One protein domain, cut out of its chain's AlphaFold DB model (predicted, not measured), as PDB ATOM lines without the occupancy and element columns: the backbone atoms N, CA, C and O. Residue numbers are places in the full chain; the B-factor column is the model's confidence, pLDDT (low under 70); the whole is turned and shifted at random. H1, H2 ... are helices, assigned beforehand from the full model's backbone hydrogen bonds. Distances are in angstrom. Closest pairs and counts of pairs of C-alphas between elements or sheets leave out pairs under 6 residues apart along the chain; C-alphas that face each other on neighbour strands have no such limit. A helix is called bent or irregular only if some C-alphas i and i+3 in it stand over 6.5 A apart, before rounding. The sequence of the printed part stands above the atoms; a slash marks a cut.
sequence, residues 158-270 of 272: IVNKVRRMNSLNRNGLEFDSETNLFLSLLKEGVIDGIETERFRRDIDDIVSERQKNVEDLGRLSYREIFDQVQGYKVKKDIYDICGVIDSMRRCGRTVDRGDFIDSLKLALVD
ATOM      1  N   ILE A 158      23.862  50.290  33.768       93.31
ATOM      2  CA  ILE A 158      23.957  49.480  34.996       93.31
ATOM      3  C   ILE A 158      23.269  50.207  36.159       93.31
ATOM      4  O   ILE A 158      22.398  49.642  36.826       93.31
ATOM      5  N   VAL A 159      23.596  51.485  36.368       93.88
ATOM      6  CA  VAL A 159      23.044  52.312  37.449       93.88
ATOM      7  C   VAL A 159      21.515  52.395  37.383       93.88
ATOM      8  O   VAL A 159      20.840  52.199  38.397       93.88
ATOM      9  N   ASN A 160      20.930  52.627  36.203       92.75
ATOM     10  CA  ASN A 160      19.473  52.711  36.068       92.75
ATOM     11  C   ASN A 160      18.764  51.381  36.365       92.75
ATOM     12  O   ASN A 160      17.641  51.390  36.885       92.75
ATOM     13  N   LYS A 161      19.410  50.249  36.074       93.44
ATOM     14  CA  LYS A 161      18.894  48.907  36.382       93.44
ATOM     15  C   LYS A 161      18.965  48.615  37.877       93.44
ATOM     16  O   LYS A 161      17.954  48.232  38.462       93.44
ATOM     17  N   VAL A 162      20.088  48.936  38.523       93.00
ATOM     18  CA  VAL A 162      20.238  48.854  39.987       93.00
ATOM     19  C   VAL A 162      19.201  49.726  40.696       93.00
ATOM     20  O   VAL A 162      18.527  49.269  41.622       93.00
ATOM     21  N   ARG A 163      19.002  50.968  40.235       91.69
ATOM     22  CA  ARG A 163      17.961  51.865  40.762       91.69
ATOM     23  C   ARG A 163      16.572  51.235  40.657       91.69
ATOM     24  O   ARG A 163      15.803  51.288  41.617       91.69
ATOM     25  N   ARG A 164      16.243  50.629  39.510       90.62
ATOM     26  CA  ARG A 164      14.950  49.966  39.297       90.62
ATOM     27  C   ARG A 164      14.766  48.775  40.233       90.62
ATOM     28  O   ARG A 164      13.724  48.691  40.872       90.62
ATOM     29  N   MET A 165      15.769  47.908  40.362       91.69
ATOM     30  CA  MET A 165      15.734  46.772  41.289       91.69
ATOM     31  C   MET A 165      15.557  47.238  42.744       91.69
ATOM     32  O   MET A 165      14.705  46.711  43.454       91.69
ATOM     33  N   ASN A 166      16.257  48.294  43.174       89.69
ATOM     34  CA  ASN A 166      16.066  48.878  44.508       89.69
ATOM     35  C   ASN A 166      14.649  49.428  44.720       89.69
ATOM     36  O   ASN A 166      14.071  49.235  45.788       89.69
ATOM     37  N   SER A 167      14.078  50.095  43.716       90.00
ATOM     38  CA  SER A 167      12.695  50.578  43.776       90.00
ATOM     39  C   SER A 167      11.695  49.426  43.905       90.00
ATOM     40  O   SER A 167      10.766  49.510  44.701       90.00
ATOM     41  N   LEU A 168      11.896  48.332  43.164       89.12
ATOM     42  CA  LEU A 168      11.044  47.146  43.256       89.12
ATOM     43  C   LEU A 168      11.127  46.487  44.637       89.12
ATOM     44  O   LEU A 168      10.087  46.161  45.202       89.12
ATOM     45  N   ASN A 169      12.331  46.379  45.205       88.69
ATOM     46  CA  ASN A 169      12.531  45.854  46.558       88.69
ATOM     47  C   ASN A 169      11.805  46.710  47.614       88.69
ATOM     48  O   ASN A 169      11.026  46.187  48.403       88.69
ATOM     49  N   ARG A 170      11.944  48.046  47.554       86.94
ATOM     50  CA  ARG A 170      11.215  48.973  48.449       86.94
ATOM     51  C   ARG A 170       9.691  48.883  48.304       86.94
ATOM     52  O   ARG A 170       8.976  49.128  49.268       86.94
ATOM     53  N   ASN A 171       9.201  48.499  47.126       85.38
ATOM     54  CA  ASN A 171       7.782  48.243  46.862       85.38
ATOM     55  C   ASN A 171       7.336  46.818  47.256       85.38
ATOM     56  O   ASN A 171       6.247  46.377  46.880       85.38
ATOM     57  N   GLY A 172       8.166  46.104  48.018       83.88
ATOM     58  CA  GLY A 172       7.844  44.818  48.620       83.88
ATOM     59  C   GLY A 172       8.070  43.616  47.713       83.88
ATOM     60  O   GLY A 172       7.513  42.564  48.007       83.88
ATOM     61  N   LEU A 173       8.814  43.741  46.609       87.00
ATOM     62  CA  LEU A 173       9.259  42.568  45.855       87.00
ATOM     63  C   LEU A 173      10.428  41.912  46.596       87.00
ATOM     64  O   LEU A 173      11.494  42.512  46.727       87.00
ATOM     65  N   GLU A 174      10.229  40.685  47.068       88.81
ATOM     66  CA  GLU A 174      11.279  39.920  47.735       88.81
ATOM     67  C   GLU A 174      12.254  39.334  46.711       88.81
ATOM     68  O   GLU A 174      11.860  38.822  45.662       88.81
ATOM     69  N   PHE A 175      13.545  39.432  47.021       88.06
ATOM     70  CA  PHE A 175      14.626  38.880  46.212       88.06
ATOM     71  C   PHE A 175      15.222  37.662  46.901       88.06
ATOM     72  O   PHE A 175      15.342  37.638  48.128       88.06
ATOM     73  N   ASP A 176      15.643  36.677  46.111       86.94
ATOM     74  CA  ASP A 176      16.420  35.551  46.617       86.94
ATOM     75  C   ASP A 176      17.806  35.994  47.131       86.94
ATOM     76  O   ASP A 176      18.239  37.144  46.980       86.94
ATOM     77  N   SER A 177      18.502  35.085  47.818       87.25
ATOM     78  CA  SER A 177      19.810  35.366  48.424       87.25
ATOM     79  C   SER A 177      20.854  35.782  47.389       87.25
ATOM     80  O   SER A 177      21.676  36.657  47.658       87.25
ATOM     81  N   GLU A 178      20.799  35.195  46.198       85.25
ATOM     82  CA  GLU A 178      21.733  35.470  45.117       85.25
ATOM     83  C   GLU A 178      21.530  36.864  44.520       85.25
ATOM     84  O   GLU A 178      22.484  37.629  44.394       85.25
ATOM     85  N   THR A 179      20.288  37.237  44.222       88.19
ATOM     86  CA  THR A 179      19.936  38.569  43.719       88.19
ATOM     87  C   THR A 179      20.296  39.648  44.739       88.19
ATOM     88  O   THR A 179      20.786  40.719  44.370       88.19
ATOM     89  N   ASN A 180      20.098  39.377  46.034       88.94
ATOM     90  CA  ASN A 180      20.516  40.290  47.097       88.94
ATOM     91  C   ASN A 180      22.041  40.442  47.167       88.94
ATOM     92  O   ASN A 180      22.526  41.569  47.281       88.94
ATOM     93  N   LEU A 181      22.796  39.344  47.053       88.06
ATOM     94  CA  LEU A 181      24.258  39.384  47.000       88.06
ATOM     95  C   LEU A 181      24.746  40.185  45.786       88.06
ATOM     96  O   LEU A 181      25.557  41.097  45.938       88.06
ATOM     97  N   PHE A 182      24.191  39.910  44.604       89.00
ATOM     98  CA  PHE A 182      24.490  40.628  43.366       89.00
ATOM     99  C   PHE A 182      24.265  42.142  43.507       89.00
ATOM    100  O   PHE A 182      25.132  42.949  43.167       89.00
ATOM    101  N   LEU A 183      23.125  42.545  44.077       88.94
ATOM    102  CA  LEU A 183      22.838  43.954  44.345       88.94
ATOM    103  C   LEU A 183      23.771  44.579  45.386       88.94
ATOM    104  O   LEU A 183      24.070  45.768  45.263       88.94
ATOM    105  N   SER A 184      24.206  43.829  46.405       89.19
ATOM    106  CA  SER A 184      25.167  44.323  47.402       89.19
ATOM    107  C   SER A 184      26.509  44.635  46.752       89.19
ATOM    108  O   SER A 184      27.005  45.753  46.884       89.19
ATOM    109  N   LEU A 185      27.035  43.700  45.952       89.00
ATOM    110  CA  LEU A 185      28.292  43.874  45.221       89.00
ATOM    111  C   LEU A 185      28.250  45.110  44.317       89.00
ATOM    112  O   LEU A 185      29.162  45.937  44.348       89.00
ATOM    113  N   LEU A 186      27.154  45.290  43.571       89.38
ATOM    114  CA  LEU A 186      26.959  46.483  42.748       89.38
ATOM    115  C   LEU A 186      26.929  47.760  43.592       89.38
ATOM    116  O   LEU A 186      27.612  48.717  43.251       89.38
ATOM    117  N   LYS A 187      26.201  47.794  44.712       87.00
ATOM    118  CA  LYS A 187      26.145  48.978  45.595       87.00
ATOM    119  C   LYS A 187      27.494  49.341  46.211       87.00
ATOM    120  O   LYS A 187      27.752  50.517  46.446       87.00
ATOM    121  N   GLU A 188      28.346  48.353  46.454       86.69
ATOM    122  CA  GLU A 188      29.704  48.541  46.971       86.69
ATOM    123  C   GLU A 188      30.709  48.959  45.879       86.69
ATOM    124  O   GLU A 188      31.859  49.315  46.180       86.69
ATOM    125  N   GLY A 189      30.271  48.965  44.615       84.12
ATOM    126  CA  GLY A 189      31.080  49.294  43.443       84.12
ATOM    127  C   GLY A 189      31.998  48.152  43.007       84.12
ATOM    128  O   GLY A 189      32.989  48.394  42.323       84.12
ATOM    129  N   VAL A 190      31.703  46.914  43.412       84.38
ATOM    130  CA  VAL A 190      32.472  45.710  43.067       84.38
ATOM    131  C   VAL A 190      31.955  45.149  41.740       84.38
ATOM    132  O   VAL A 190      31.316  44.105  41.692       84.38
ATOM    133  N   ILE A 191      32.191  45.875  40.646       80.00
ATOM    134  CA  ILE A 191      31.683  45.508  39.311       80.00
ATOM    135  C   ILE A 191      32.575  44.467  38.640       80.00
ATOM    136  O   ILE A 191      32.093  43.491  38.065       80.00
ATOM    137  N   ASP A 192      33.889  44.627  38.765       73.00
ATOM    138  CA  ASP A 192      34.858  43.715  38.157       73.00
ATOM    139  C   ASP A 192      34.878  42.332  38.831       73.00
ATOM    140  O   ASP A 192      35.293  41.357  38.214       73.00
ATOM    141  N   GLY A 193      34.358  42.224  40.059       71.62
ATOM    142  CA  GLY A 193      34.216  40.957  40.785       71.62
ATOM    143  C   GLY A 193      32.950  40.159  40.451       71.62
ATOM    144  O   GLY A 193      32.763  39.078  40.999       71.62
ATOM    145  N   ILE A 194      32.065  40.670  39.588       80.44
ATOM    146  CA  ILE A 194      30.828  39.969  39.215       80.44
ATOM    147  C   ILE A 194      31.150  38.854  38.220       80.44
ATOM    148  O   ILE A 194      31.651  39.117  37.122       80.44
ATOM    149  N   GLU A 195      30.836  37.613  38.584       75.94
ATOM    150  CA  GLU A 195      30.935  36.463  37.686       75.94
ATOM    151  C   GLU A 195      29.834  36.530  36.626       75.94
ATOM    152  O   GLU A 195      28.644  36.393  36.910       75.94
ATOM    153  N   THR A 196      30.236  36.759  35.380       72.50
ATOM    154  CA  THR A 196      29.307  36.945  34.270       72.50
ATOM    155  C   THR A 196      28.962  35.604  33.597       72.50
ATOM    156  O   THR A 196      27.873  35.433  33.080       72.50
ATOM    157  N   GLU A 197      29.772  34.551  33.686       67.50
ATOM    158  CA  GLU A 197      29.531  33.292  32.945       67.50
ATOM    159  C   GLU A 197      28.141  32.647  33.150       67.50
ATOM    160  O   GLU A 197      27.626  31.965  32.259       67.50
ATOM    161  N   ARG A 198      27.489  32.905  34.290       59.69
ATOM    162  CA  ARG A 198      26.122  32.452  34.565       59.69
ATOM    163  C   ARG A 198      25.047  33.137  33.700       59.69
ATOM    164  O   ARG A 198      24.097  32.455  33.328       59.69
ATOM    165  N   PHE A 199      25.229  34.396  33.272       65.06
ATOM    166  CA  PHE A 199      24.213  35.173  32.531       65.06
ATOM    167  C   PHE A 199      23.849  34.573  31.164       65.06
ATOM    168  O   PHE A 199      22.773  34.840  30.633       65.06
ATOM    169  N   ARG A 200      24.738  33.766  30.564       60.16
ATOM    170  CA  ARG A 200      24.491  33.145  29.250       60.16
ATOM    171  C   ARG A 200      23.401  32.076  29.300       60.16
ATOM    172  O   ARG A 200      22.717  31.884  28.303       60.16
ATOM    173  N   ARG A 201      23.227  31.406  30.446       60.34
ATOM    174  CA  ARG A 201      22.171  30.397  30.650       60.34
ATOM    175  C   ARG A 201      20.785  31.031  30.802       60.34
ATOM    176  O   ARG A 201      19.795  30.411  30.436       60.34
ATOM    177  N   ASP A 202      20.726  32.286  31.236       63.97
ATOM    178  CA  ASP A 202      19.473  32.953  31.592       63.97
ATOM    179  C   ASP A 202      18.699  33.514  30.382       63.97
ATOM    180  O   ASP A 202      17.542  33.897  30.534       63.97
ATOM    181  N   ILE A 203      19.285  33.583  29.174       63.53
ATOM    182  CA  ILE A 203      18.583  34.111  27.981       63.53
ATOM    183  C   ILE A 203      17.358  33.267  27.658       63.53
ATOM    184  O   ILE A 203      16.264  33.813  27.499       63.53
ATOM    185  N   ASP A 204      17.551  31.955  27.559       63.38
ATOM    186  CA  ASP A 204      16.490  31.018  27.202       63.38
ATOM    187  C   ASP A 204      15.412  30.997  28.287       63.38
ATOM    188  O   ASP A 204      14.222  31.013  27.969       63.38
ATOM    189  N   ASP A 205      15.810  31.097  29.557       67.62
ATOM    190  CA  ASP A 205      14.891  31.215  30.689       67.62
ATOM    191  C   ASP A 205      14.083  32.520  30.633       67.62
ATOM    192  O   ASP A 205      12.864  32.506  30.801       67.62
ATOM    193  N   ILE A 206      14.716  33.654  30.324       66.06
ATOM    194  CA  ILE A 206      14.043  34.952  30.165       66.06
ATOM    195  C   ILE A 206      13.082  34.928  28.967       66.06
ATOM    196  O   ILE A 206      11.992  35.502  29.027       66.06
ATOM    197  N   VAL A 207      13.456  34.288  27.860       61.75
ATOM    198  CA  VAL A 207      12.571  34.137  26.696       61.75
ATOM    199  C   VAL A 207      11.394  33.213  27.033       61.75
ATOM    200  O   VAL A 207      10.250  33.563  26.738       61.75
ATOM    201  N   SER A 208      11.653  32.091  27.706       65.38
ATOM    202  CA  SER A 208      10.674  31.066  28.089       65.38
ATOM    203  C   SER A 208       9.669  31.552  29.137       65.38
ATOM    204  O   SER A 208       8.459  31.452  28.935       65.38
ATOM    205  N   GLU A 209      10.128  32.165  30.236       67.25
ATOM    206  CA  GLU A 209       9.255  32.651  31.316       67.25
ATOM    207  C   GLU A 209       8.233  33.673  30.847       67.25
ATOM    208  O   GLU A 209       7.155  33.812  31.425       67.25
ATOM    209  N   ARG A 210       8.568  34.373  29.776       61.34
ATOM    210  CA  ARG A 210       7.698  35.351  29.166       61.34
ATOM    211  C   ARG A 210       6.655  34.754  28.228       61.34
ATOM    212  O   ARG A 210       5.581  35.329  28.101       61.34
ATOM    213  N   GLN A 211       6.956  33.634  27.576       59.94
ATOM    214  CA  GLN A 211       6.007  32.939  26.704       59.94
ATOM    215  C   GLN A 211       4.890  32.229  27.488       59.94
ATOM    216  O   GLN A 211       3.979  31.679  26.872       59.94
ATOM    217  N   LYS A 212       4.926  32.246  28.831       61.91
ATOM    218  CA  LYS A 212       3.849  31.715  29.678       61.91
ATOM    219  C   LYS A 212       2.509  32.370  29.315       61.91
ATOM    220  O   LYS A 212       2.400  33.593  29.218       61.91
ATOM    221  N   ASN A 213       1.499  31.531  29.079       50.91
ATOM    222  CA  ASN A 213       0.243  31.932  28.457       50.91
ATOM    223  C   ASN A 213      -0.586  32.862  29.354       50.91
ATOM    224  O   ASN A 213      -0.647  32.716  30.573       50.91
ATOM    225  N   VAL A 214      -1.316  33.781  28.717       51.69
ATOM    226  CA  VAL A 214      -2.287  34.679  29.371       51.69
ATOM    227  C   VAL A 214      -3.355  33.896  30.156       51.69
ATOM    228  O   VAL A 214      -3.852  34.385  31.169       51.69
ATOM    229  N   GLU A 215      -3.671  32.668  29.734       52.62
ATOM    230  CA  GLU A 215      -4.593  31.761  30.432       52.62
ATOM    231  C   GLU A 215      -4.067  31.298  31.800       52.62
ATOM    232  O   GLU A 215      -4.854  31.186  32.743       52.62
ATOM    233  N   ASP A 216      -2.750  31.110  31.940       60.59
ATOM    234  CA  ASP A 216      -2.120  30.738  33.213       60.59
ATOM    235  C   ASP A 216      -2.126  31.920  34.192       60.59
ATOM    236  O   ASP A 216      -2.357  31.751  35.388       60.59
ATOM    237  N   LEU A 217      -1.962  33.141  33.675       58.59
ATOM    238  CA  LEU A 217      -2.023  34.372  34.466       58.59
ATOM    239  C   LEU A 217      -3.445  34.744  34.882       58.59
ATOM    240  O   LEU A 217      -3.636  35.339  35.939       58.59
ATOM    241  N   GLY A 218      -4.452  34.378  34.085       58.50
ATOM    242  CA  GLY A 218      -5.862  34.631  34.392       58.50
ATOM    243  C   GLY A 218      -6.371  33.919  35.652       58.50
ATOM    244  O   GLY A 218      -7.438  34.272  36.152       58.50
ATOM    245  N   ARG A 219      -5.618  32.939  36.174       70.81
ATOM    246  CA  ARG A 219      -5.929  32.182  37.400       70.81
ATOM    247  C   ARG A 219      -5.211  32.702  38.647       70.81
ATOM    248  O   ARG A 219      -5.498  32.225  39.741       70.81
ATOM    249  N   LEU A 220      -4.287  33.645  38.488       72.88
ATOM    250  CA  LEU A 220      -3.477  34.196  39.569       72.88
ATOM    251  C   LEU A 220      -4.133  35.440  40.181       72.88
ATOM    252  O   LEU A 220      -4.852  36.191  39.516       72.88
ATOM    253  N   SER A 221      -3.847  35.699  41.454       78.12
ATOM    254  CA  SER A 221      -4.180  36.965  42.103       78.12
ATOM    255  C   SER A 221      -3.370  38.126  41.510       78.12
ATOM    256  O   SER A 221      -2.293  37.947  40.940       78.12
ATOM    257  N   TYR A 222      -3.845  39.362  41.702       73.31
ATOM    258  CA  TYR A 222      -3.104  40.561  41.283       73.31
ATOM    259  C   TYR A 222      -1.676  40.593  41.844       73.31
ATOM    260  O   TYR A 222      -0.757  41.023  41.150       73.31
ATOM    261  N   ARG A 223      -1.488  40.136  43.090       78.19
ATOM    262  CA  ARG A 223      -0.175  40.121  43.736       78.19
ATOM    263  C   ARG A 223       0.763  39.118  43.071       78.19
ATOM    264  O   ARG A 223       1.888  39.480  42.763       78.19
ATOM    265  N   GLU A 224       0.282  37.919  42.766       78.00
ATOM    266  CA  GLU A 224       1.066  36.901  42.055       78.00
ATOM    267  C   GLU A 224       1.421  37.347  40.631       78.00
ATOM    268  O   GLU A 224       2.558  37.181  40.198       78.00
ATOM    269  N   ILE A 225       0.488  37.989  39.918       72.12
ATOM    270  CA  ILE A 225       0.764  38.583  38.599       72.12
ATOM    271  C   ILE A 225       1.813  39.693  38.726       72.12
ATOM    272  O   ILE A 225       2.735  39.773  37.913       72.12
ATOM    273  N   PHE A 226       1.689  40.558  39.736       75.81
ATOM    274  CA  PHE A 226       2.665  41.609  40.005       75.81
ATOM    275  C   PHE A 226       4.052  41.013  40.263       75.81
ATOM    276  O   PHE A 226       4.999  41.402  39.580       75.81
ATOM    277  N   ASP A 227       4.164  40.047  41.174       78.62
ATOM    278  CA  ASP A 227       5.432  39.426  41.559       78.62
ATOM    279  C   ASP A 227       6.077  38.690  40.376       78.62
ATOM    280  O   ASP A 227       7.266  38.876  40.121       78.62
ATOM    281  N   GLN A 228       5.304  37.963  39.562       75.44
ATOM    282  CA  GLN A 228       5.825  37.322  38.348       75.44
ATOM    283  C   GLN A 228       6.318  38.342  37.311       75.44
ATOM    284  O   GLN A 228       7.427  38.217  36.789       75.44
ATOM    285  N   VAL A 229       5.532  39.387  37.026       76.12
ATOM    286  CA  VAL A 229       5.904  40.409  36.033       76.12
ATOM    287  C   VAL A 229       7.123  41.212  36.486       76.12
ATOM    288  O   VAL A 229       7.991  41.526  35.667       76.12
ATOM    289  N   GLN A 230       7.207  41.586  37.766       81.06
ATOM    290  CA  GLN A 230       8.372  42.314  38.265       81.06
ATOM    291  C   GLN A 230       9.590  41.395  38.439       81.06
ATOM    292  O   GLN A 230      10.695  41.825  38.113       81.06
ATOM    293  N   GLY A 231       9.408  40.138  38.851       81.00
ATOM    294  CA  GLY A 231      10.471  39.128  38.906       81.00
ATOM    295  C   GLY A 231      11.117  38.904  37.538       81.00
ATOM    296  O   GLY A 231      12.340  38.947  37.410       81.00
ATOM    297  N   TYR A 232      10.307  38.828  36.477       80.50
ATOM    298  CA  TYR A 232      10.805  38.823  35.101       80.50
ATOM    299  C   TYR A 232      11.655  40.066  34.777       80.50
ATOM    300  O   TYR A 232      12.733  39.962  34.191       80.50
ATOM    301  N   LYS A 233      11.205  41.267  35.170       83.44
ATOM    302  CA  LYS A 233      11.978  42.502  34.935       83.44
ATOM    303  C   LYS A 233      13.304  42.528  35.689       83.44
ATOM    304  O   LYS A 233      14.234  43.149  35.182       83.44
ATOM    305  N   VAL A 234      13.366  41.902  36.862       87.44
ATOM    306  CA  VAL A 234      14.583  41.755  37.665       87.44
ATOM    307  C   VAL A 234      15.574  40.834  36.963       87.44
ATOM    308  O   VAL A 234      16.698  41.257  36.719       87.44
ATOM    309  N   LYS A 235      15.147  39.645  36.522       84.38
ATOM    310  CA  LYS A 235      16.000  38.744  35.724       84.38
ATOM    311  C   LYS A 235      16.518  39.423  34.461       84.38
ATOM    312  O   LYS A 235      17.703  39.364  34.153       84.38
ATOM    313  N   LYS A 236      15.639  40.162  33.777       86.31
ATOM    314  CA  LYS A 236      15.996  40.992  32.621       86.31
ATOM    315  C   LYS A 236      17.064  42.042  32.951       86.31
ATOM    316  O   LYS A 236      17.925  42.306  32.121       86.31
ATOM    317  N   ASP A 237      16.999  42.667  34.127       90.62
ATOM    318  CA  ASP A 237      18.001  43.645  34.557       90.62
ATOM    319  C   ASP A 237      19.334  43.010  34.903       90.62
ATOM    320  O   ASP A 237      20.352  43.530  34.461       90.62
ATOM    321  N   ILE A 238      19.327  41.900  35.640       88.69
ATOM    322  CA  ILE A 238      20.539  41.137  35.953       88.69
ATOM    323  C   ILE A 238      21.227  40.733  34.650       88.69
ATOM    324  O   ILE A 238      22.406  41.017  34.465       88.69
ATOM    325  N   TYR A 239      20.463  40.177  33.709       87.31
ATOM    326  CA  TYR A 239      20.962  39.819  32.391       87.31
ATOM    327  C   TYR A 239      21.587  41.007  31.653       87.31
ATOM    328  O   TYR A 239      22.737  40.936  31.222       87.31
ATOM    329  N   ASP A 240      20.848  42.112  31.531       89.62
ATOM    330  CA  ASP A 240      21.333  43.280  30.807       89.62
ATOM    331  C   ASP A 240      22.582  43.887  31.503       89.62
ATOM    332  O   ASP A 240      23.488  44.347  30.816       89.62
ATOM    333  N   ILE A 241      22.663  43.881  32.844       90.94
ATOM    334  CA  ILE A 241      23.853  44.322  33.603       90.94
ATOM    335  C   ILE A 241      25.046  43.418  33.291       90.94
ATOM    336  O   ILE A 241      26.116  43.909  32.940       90.94
ATOM    337  N   CYS A 242      24.870  42.105  33.411       88.75
ATOM    338  CA  CYS A 242      25.938  41.141  33.197       88.75
ATOM    339  C   CYS A 242      26.470  41.180  31.759       88.75
ATOM    340  O   CYS A 242      27.683  41.150  31.566       88.75
ATOM    341  N   GLY A 243      25.587  41.305  30.764       87.88
ATOM    342  CA  GLY A 243      25.983  41.436  29.363       87.88
ATOM    343  C   GLY A 243      26.765  42.723  29.087       87.88
ATOM    344  O   GLY A 243      27.779  42.696  28.389       87.88
ATOM    345  N   VAL A 244      26.359  43.841  29.700       90.25
ATOM    346  CA  VAL A 244      27.112  45.103  29.627       90.25
ATOM    347  C   VAL A 244      28.504  44.950  30.247       90.25
ATOM    348  O   VAL A 244      29.485  45.325  29.613       90.25
ATOM    349  N   ILE A 245      28.610  44.361  31.443       88.50
ATOM    350  CA  ILE A 245      29.900  44.134  32.116       88.50
ATOM    351  C   ILE A 245      30.810  43.223  31.279       88.50
ATOM    352  O   ILE A 245      31.990  43.531  31.111       88.50
ATOM    353  N   ASP A 246      30.281  42.126  30.727       86.75
ATOM    354  CA  ASP A 246      31.041  41.204  29.869       86.75
ATOM    355  C   ASP A 246      31.587  41.922  28.628       86.75
ATOM    356  O   ASP A 246      32.774  41.808  28.318       86.75
ATOM    357  N   SER A 247      30.743  42.719  27.964       87.06
ATOM    358  CA  SER A 247      31.138  43.508  26.793       87.06
ATOM    359  C   SER A 247      32.223  44.534  27.133       87.06
ATOM    360  O   SER A 247      33.243  44.620  26.443       87.06
ATOM    361  N   MET A 248      32.068  45.260  28.247       87.31
ATOM    362  CA  MET A 248      33.077  46.209  28.721       87.31
ATOM    363  C   MET A 248      34.433  45.527  28.936       87.31
ATOM    364  O   MET A 248      35.442  46.008  28.414       87.31
ATOM    365  N   ARG A 249      34.457  44.374  29.619       85.75
ATOM    366  CA  ARG A 249      35.688  43.610  29.886       85.75
ATOM    367  C   ARG A 249      36.374  43.151  28.603       85.75
ATOM    368  O   ARG A 249      37.585  43.313  28.472       85.75
ATOM    369  N   ARG A 250      35.618  42.621  27.636       83.50
ATOM    370  CA  ARG A 250      36.160  42.191  26.332       83.50
ATOM    371  C   ARG A 250      36.768  43.341  25.542       83.50
ATOM    372  O   ARG A 250      37.780  43.155  24.873       83.50
ATOM    373  N   CYS A 251      36.194  44.534  25.668       83.62
ATOM    374  CA  CYS A 251      36.722  45.754  25.066       83.62
ATOM    375  C   CYS A 251      37.914  46.352  25.838       83.62
ATOM    376  O   CYS A 251      38.350  47.455  25.510       83.62
ATOM    377  N   GLY A 252      38.415  45.683  26.885       84.25
ATOM    378  CA  GLY A 252      39.486  46.196  27.741       84.25
ATOM    379  C   GLY A 252      39.080  47.421  28.567       84.25
ATOM    380  O   GLY A 252      39.947  48.169  29.010       84.25
ATOM    381  N   ARG A 253      37.774  47.653  28.754       83.75
ATOM    382  CA  ARG A 253      37.243  48.746  29.573       83.75
ATOM    383  C   ARG A 253      37.038  48.248  31.000       83.75
ATOM    384  O   ARG A 253      36.388  47.228  31.220       83.75
ATOM    385  N   THR A 254      37.547  48.999  31.965       78.69
ATOM    386  CA  THR A 254      37.258  48.814  33.392       78.69
ATOM    387  C   THR A 254      36.277  49.880  33.849       78.69
ATOM    388  O   THR A 254      36.292  51.001  33.334       78.69
ATOM    389  N   VAL A 255      35.428  49.557  34.821       78.94
ATOM    390  CA  VAL A 255      34.584  50.573  35.452       78.94
ATOM    391  C   VAL A 255      35.382  51.245  36.560       78.94
ATOM    392  O   VAL A 255      35.765  50.587  37.526       78.94
ATOM    393  N   ASP A 256      35.611  52.556  36.450       85.00
ATOM    394  CA  ASP A 256      36.140  53.306  37.585       85.00
ATOM    395  C   ASP A 256      35.127  53.263  38.736       85.00
ATOM    396  O   ASP A 256      33.950  53.618  38.596       85.00
ATOM    397  N   ARG A 257      35.587  52.775  39.890       85.44
ATOM    398  CA  ARG A 257      34.730  52.590  41.061       85.44
ATOM    399  C   ARG A 257      34.176  53.923  41.563       85.44
ATOM    400  O   ARG A 257      33.031  53.955  42.011       85.44
ATOM    401  N   GLY A 258      34.969  54.993  41.519       86.12
ATOM    402  CA  GLY A 258      34.546  56.330  41.927       86.12
ATOM    403  C   GLY A 258      33.416  56.840  41.039       86.12
ATOM    404  O   GLY A 258      32.334  57.141  41.544       86.12
ATOM    405  N   ASP A 259      33.626  56.809  39.724       85.12
ATOM    406  CA  ASP A 259      32.648  57.251  38.724       85.12
ATOM    407  C   ASP A 259      31.329  56.481  38.821       85.12
ATOM    408  O   ASP A 259      30.238  57.061  38.730       85.12
ATOM    409  N   PHE A 260      31.407  55.164  39.035       90.06
ATOM    410  CA  PHE A 260      30.217  54.345  39.220       90.06
ATOM    411  C   PHE A 260      29.469  54.700  40.504       90.06
ATOM    412  O   PHE A 260      28.253  54.889  40.469       90.06
ATOM    413  N   ILE A 261      30.172  54.797  41.635       90.69
ATOM    414  CA  ILE A 261      29.554  55.108  42.927       90.69
ATOM    415  C   ILE A 261      28.920  56.497  42.906       90.69
ATOM    416  O   ILE A 261      27.815  56.669  43.421       90.69
ATOM    417  N   ASP A 262      29.562  57.482  42.288       90.75
ATOM    418  CA  ASP A 262      29.009  58.829  42.195       90.75
ATOM    419  C   ASP A 262      27.795  58.882  41.261       90.75
ATOM    420  O   ASP A 262      26.777  59.492  41.605       90.75
ATOM    421  N   SER A 263      27.824  58.140  40.151       90.44
ATOM    422  CA  SER A 263      26.652  57.962  39.283       90.44
ATOM    423  C   SER A 263      25.505  57.251  40.012       90.44
ATOM    424  O   SER A 263      24.344  57.661  39.905       90.44
ATOM    425  N   LEU A 264      25.813  56.229  40.815       90.56
ATOM    426  CA  LEU A 264      24.829  55.509  41.617       90.56
ATOM    427  C   LEU A 264      24.205  56.414  42.682       90.56
ATOM    428  O   LEU A 264      22.981  56.442  42.799       90.56
ATOM    429  N   LYS A 265      25.004  57.199  43.416       89.31
ATOM    430  CA  LYS A 265      24.495  58.182  44.388       89.31
ATOM    431  C   LYS A 265      23.521  59.145  43.722       89.31
ATOM    432  O   LYS A 265      22.412  59.303  44.220       89.31
ATOM    433  N   LEU A 266      23.891  59.721  42.573       87.44
ATOM    434  CA  LEU A 266      23.023  60.626  41.810       87.44
ATOM    435  C   LEU A 266      21.703  59.968  41.390       87.44
ATOM    436  O   LEU A 266      20.672  60.635  41.346       87.44
ATOM    437  N   ALA A 267      21.720  58.672  41.079       85.44
ATOM    438  CA  ALA A 267      20.530  57.925  40.692       85.44
ATOM    439  C   ALA A 267      19.658  57.475  41.874       85.44
ATOM    440  O   ALA A 267      18.467  57.236  41.678       85.44
ATOM    441  N   LEU A 268      20.219  57.335  43.077       83.19
ATOM    442  CA  LEU A 268      19.490  56.869  44.261       83.19
ATOM    443  C   LEU A 268      18.889  57.995  45.112       83.19
ATOM    444  O   LEU A 268      18.037  57.679  45.939       83.19
ATOM    445  N   VAL A 269      19.234  59.269  44.861       75.19
ATOM    446  CA  VAL A 269      18.637  60.452  45.535       75.19
ATOM    447  C   VAL A 269      17.101  60.417  45.541       75.19
ATOM    448  O   VAL A 269      16.471  60.965  46.430       75.19
ATOM    449  N   ASP A 270      16.486  59.753  44.562       61.31
ATOM    450  CA  ASP A 270      15.028  59.703  44.398       61.31
ATOM    451  C   ASP A 270      14.321  58.610  45.200       61.31
ATOM    452  O   ASP A 270      13.092  58.513  45.147       61.31
TER     453      ASP A 270
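AT A GLANCE: This is residues 158 to 270 of the 272 residues of an uncharacterized protein of uncultured archaeon (UniProt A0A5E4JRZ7). One long helix, H6, is the spine of the domain, with H1 packed along one side of it and the short helices H3 and H4 in a row along the opposite side. H7 packs on the first part of H1, farther out from H6, H2 lies crosswise over H1 and H6 without firmly joining them, and H5 sits in the turn at one end, where the chain folds back from H4 into H6. The printed part has 113 residues with seven named helices, H1 to H7 in chain order, and no named strand; the class is all helix. The whole is compact, with a radius of gyration of the C-alphas of 15.4 A, and its outline is only just elongated, spanning 47 by 31 by 20 A.

HOW THE PARTS SIT: The hub is H6, residues 222 to 250, which touches three other helices. H1, residues 158 to 170, touches it at a shallow tilt of 24 degrees, opposite ways; their closest C-alphas, of Ile 158 and Ile 241, are 5.3 A apart. H4, residues 202 to 210, touches residues 232 to 239 of H6 alone, at a shallow tilt of 25 degrees, opposite ways, closest at the C-alphas of Ile 206 and Lys 236, 6.8 A apart. H3, residues 197 to 200, touches residues 238 to 243 of H6 alone, closest at the C-alphas of Phe 199 and Tyr 239, 5.7 A. H7, residues 257 to 268, touches residues 159 to 163 of H1 alone, at a steep tilt of 44 degrees, the same way; the closest C-alphas, of Val 159 and Leu 264, are 5.5 A apart. The helix packing is mostly aligned, but only just, with 2 of 3 tilts shallow. H2, residues 177 to 187, and H6 are near each other, and H2 is close but not clearly touching to H1, the C-alphas of Val 162 and Leu 183 being closest at 7.1 A. H5, residues 214 to 217, is close but not clearly touching to H6, closest at the C-alphas of Leu 217 and Ile 225, 6.5 A. H1 and H4 are apart. Every O i to N i+4 pair is within hydrogen-bond range in H1, H2, H6 and H7, 4 of 5 are in H4, and H3 and H5 are too short for such a pair.

IN THESE COORDINATES: H6 is 42.0 A long, from C-alpha 222 at (-3.104, 40.561, 41.283) to C-alpha 250 at (36.160, 42.191, 26.332). H1 is 18.5 A long and begins at C-alpha 158, (23.957, 49.480, 34.996). H7 measures 16.1 A, H2 15.3 A and H4 12.3 A. H3 is neither bent nor irregular, but only just: C-alphas 197 and 200 are 6.3 A apart. H5 spans 5.1 A.

THE WHOLE: The two C-alphas farthest apart, of Arg 219 and Gly 252, are 48.5 A apart. The printed part has no cut and no long link. The mean pLDDT of the printed part is 80.2; residues 197 to 218 and residue 270 are under 70.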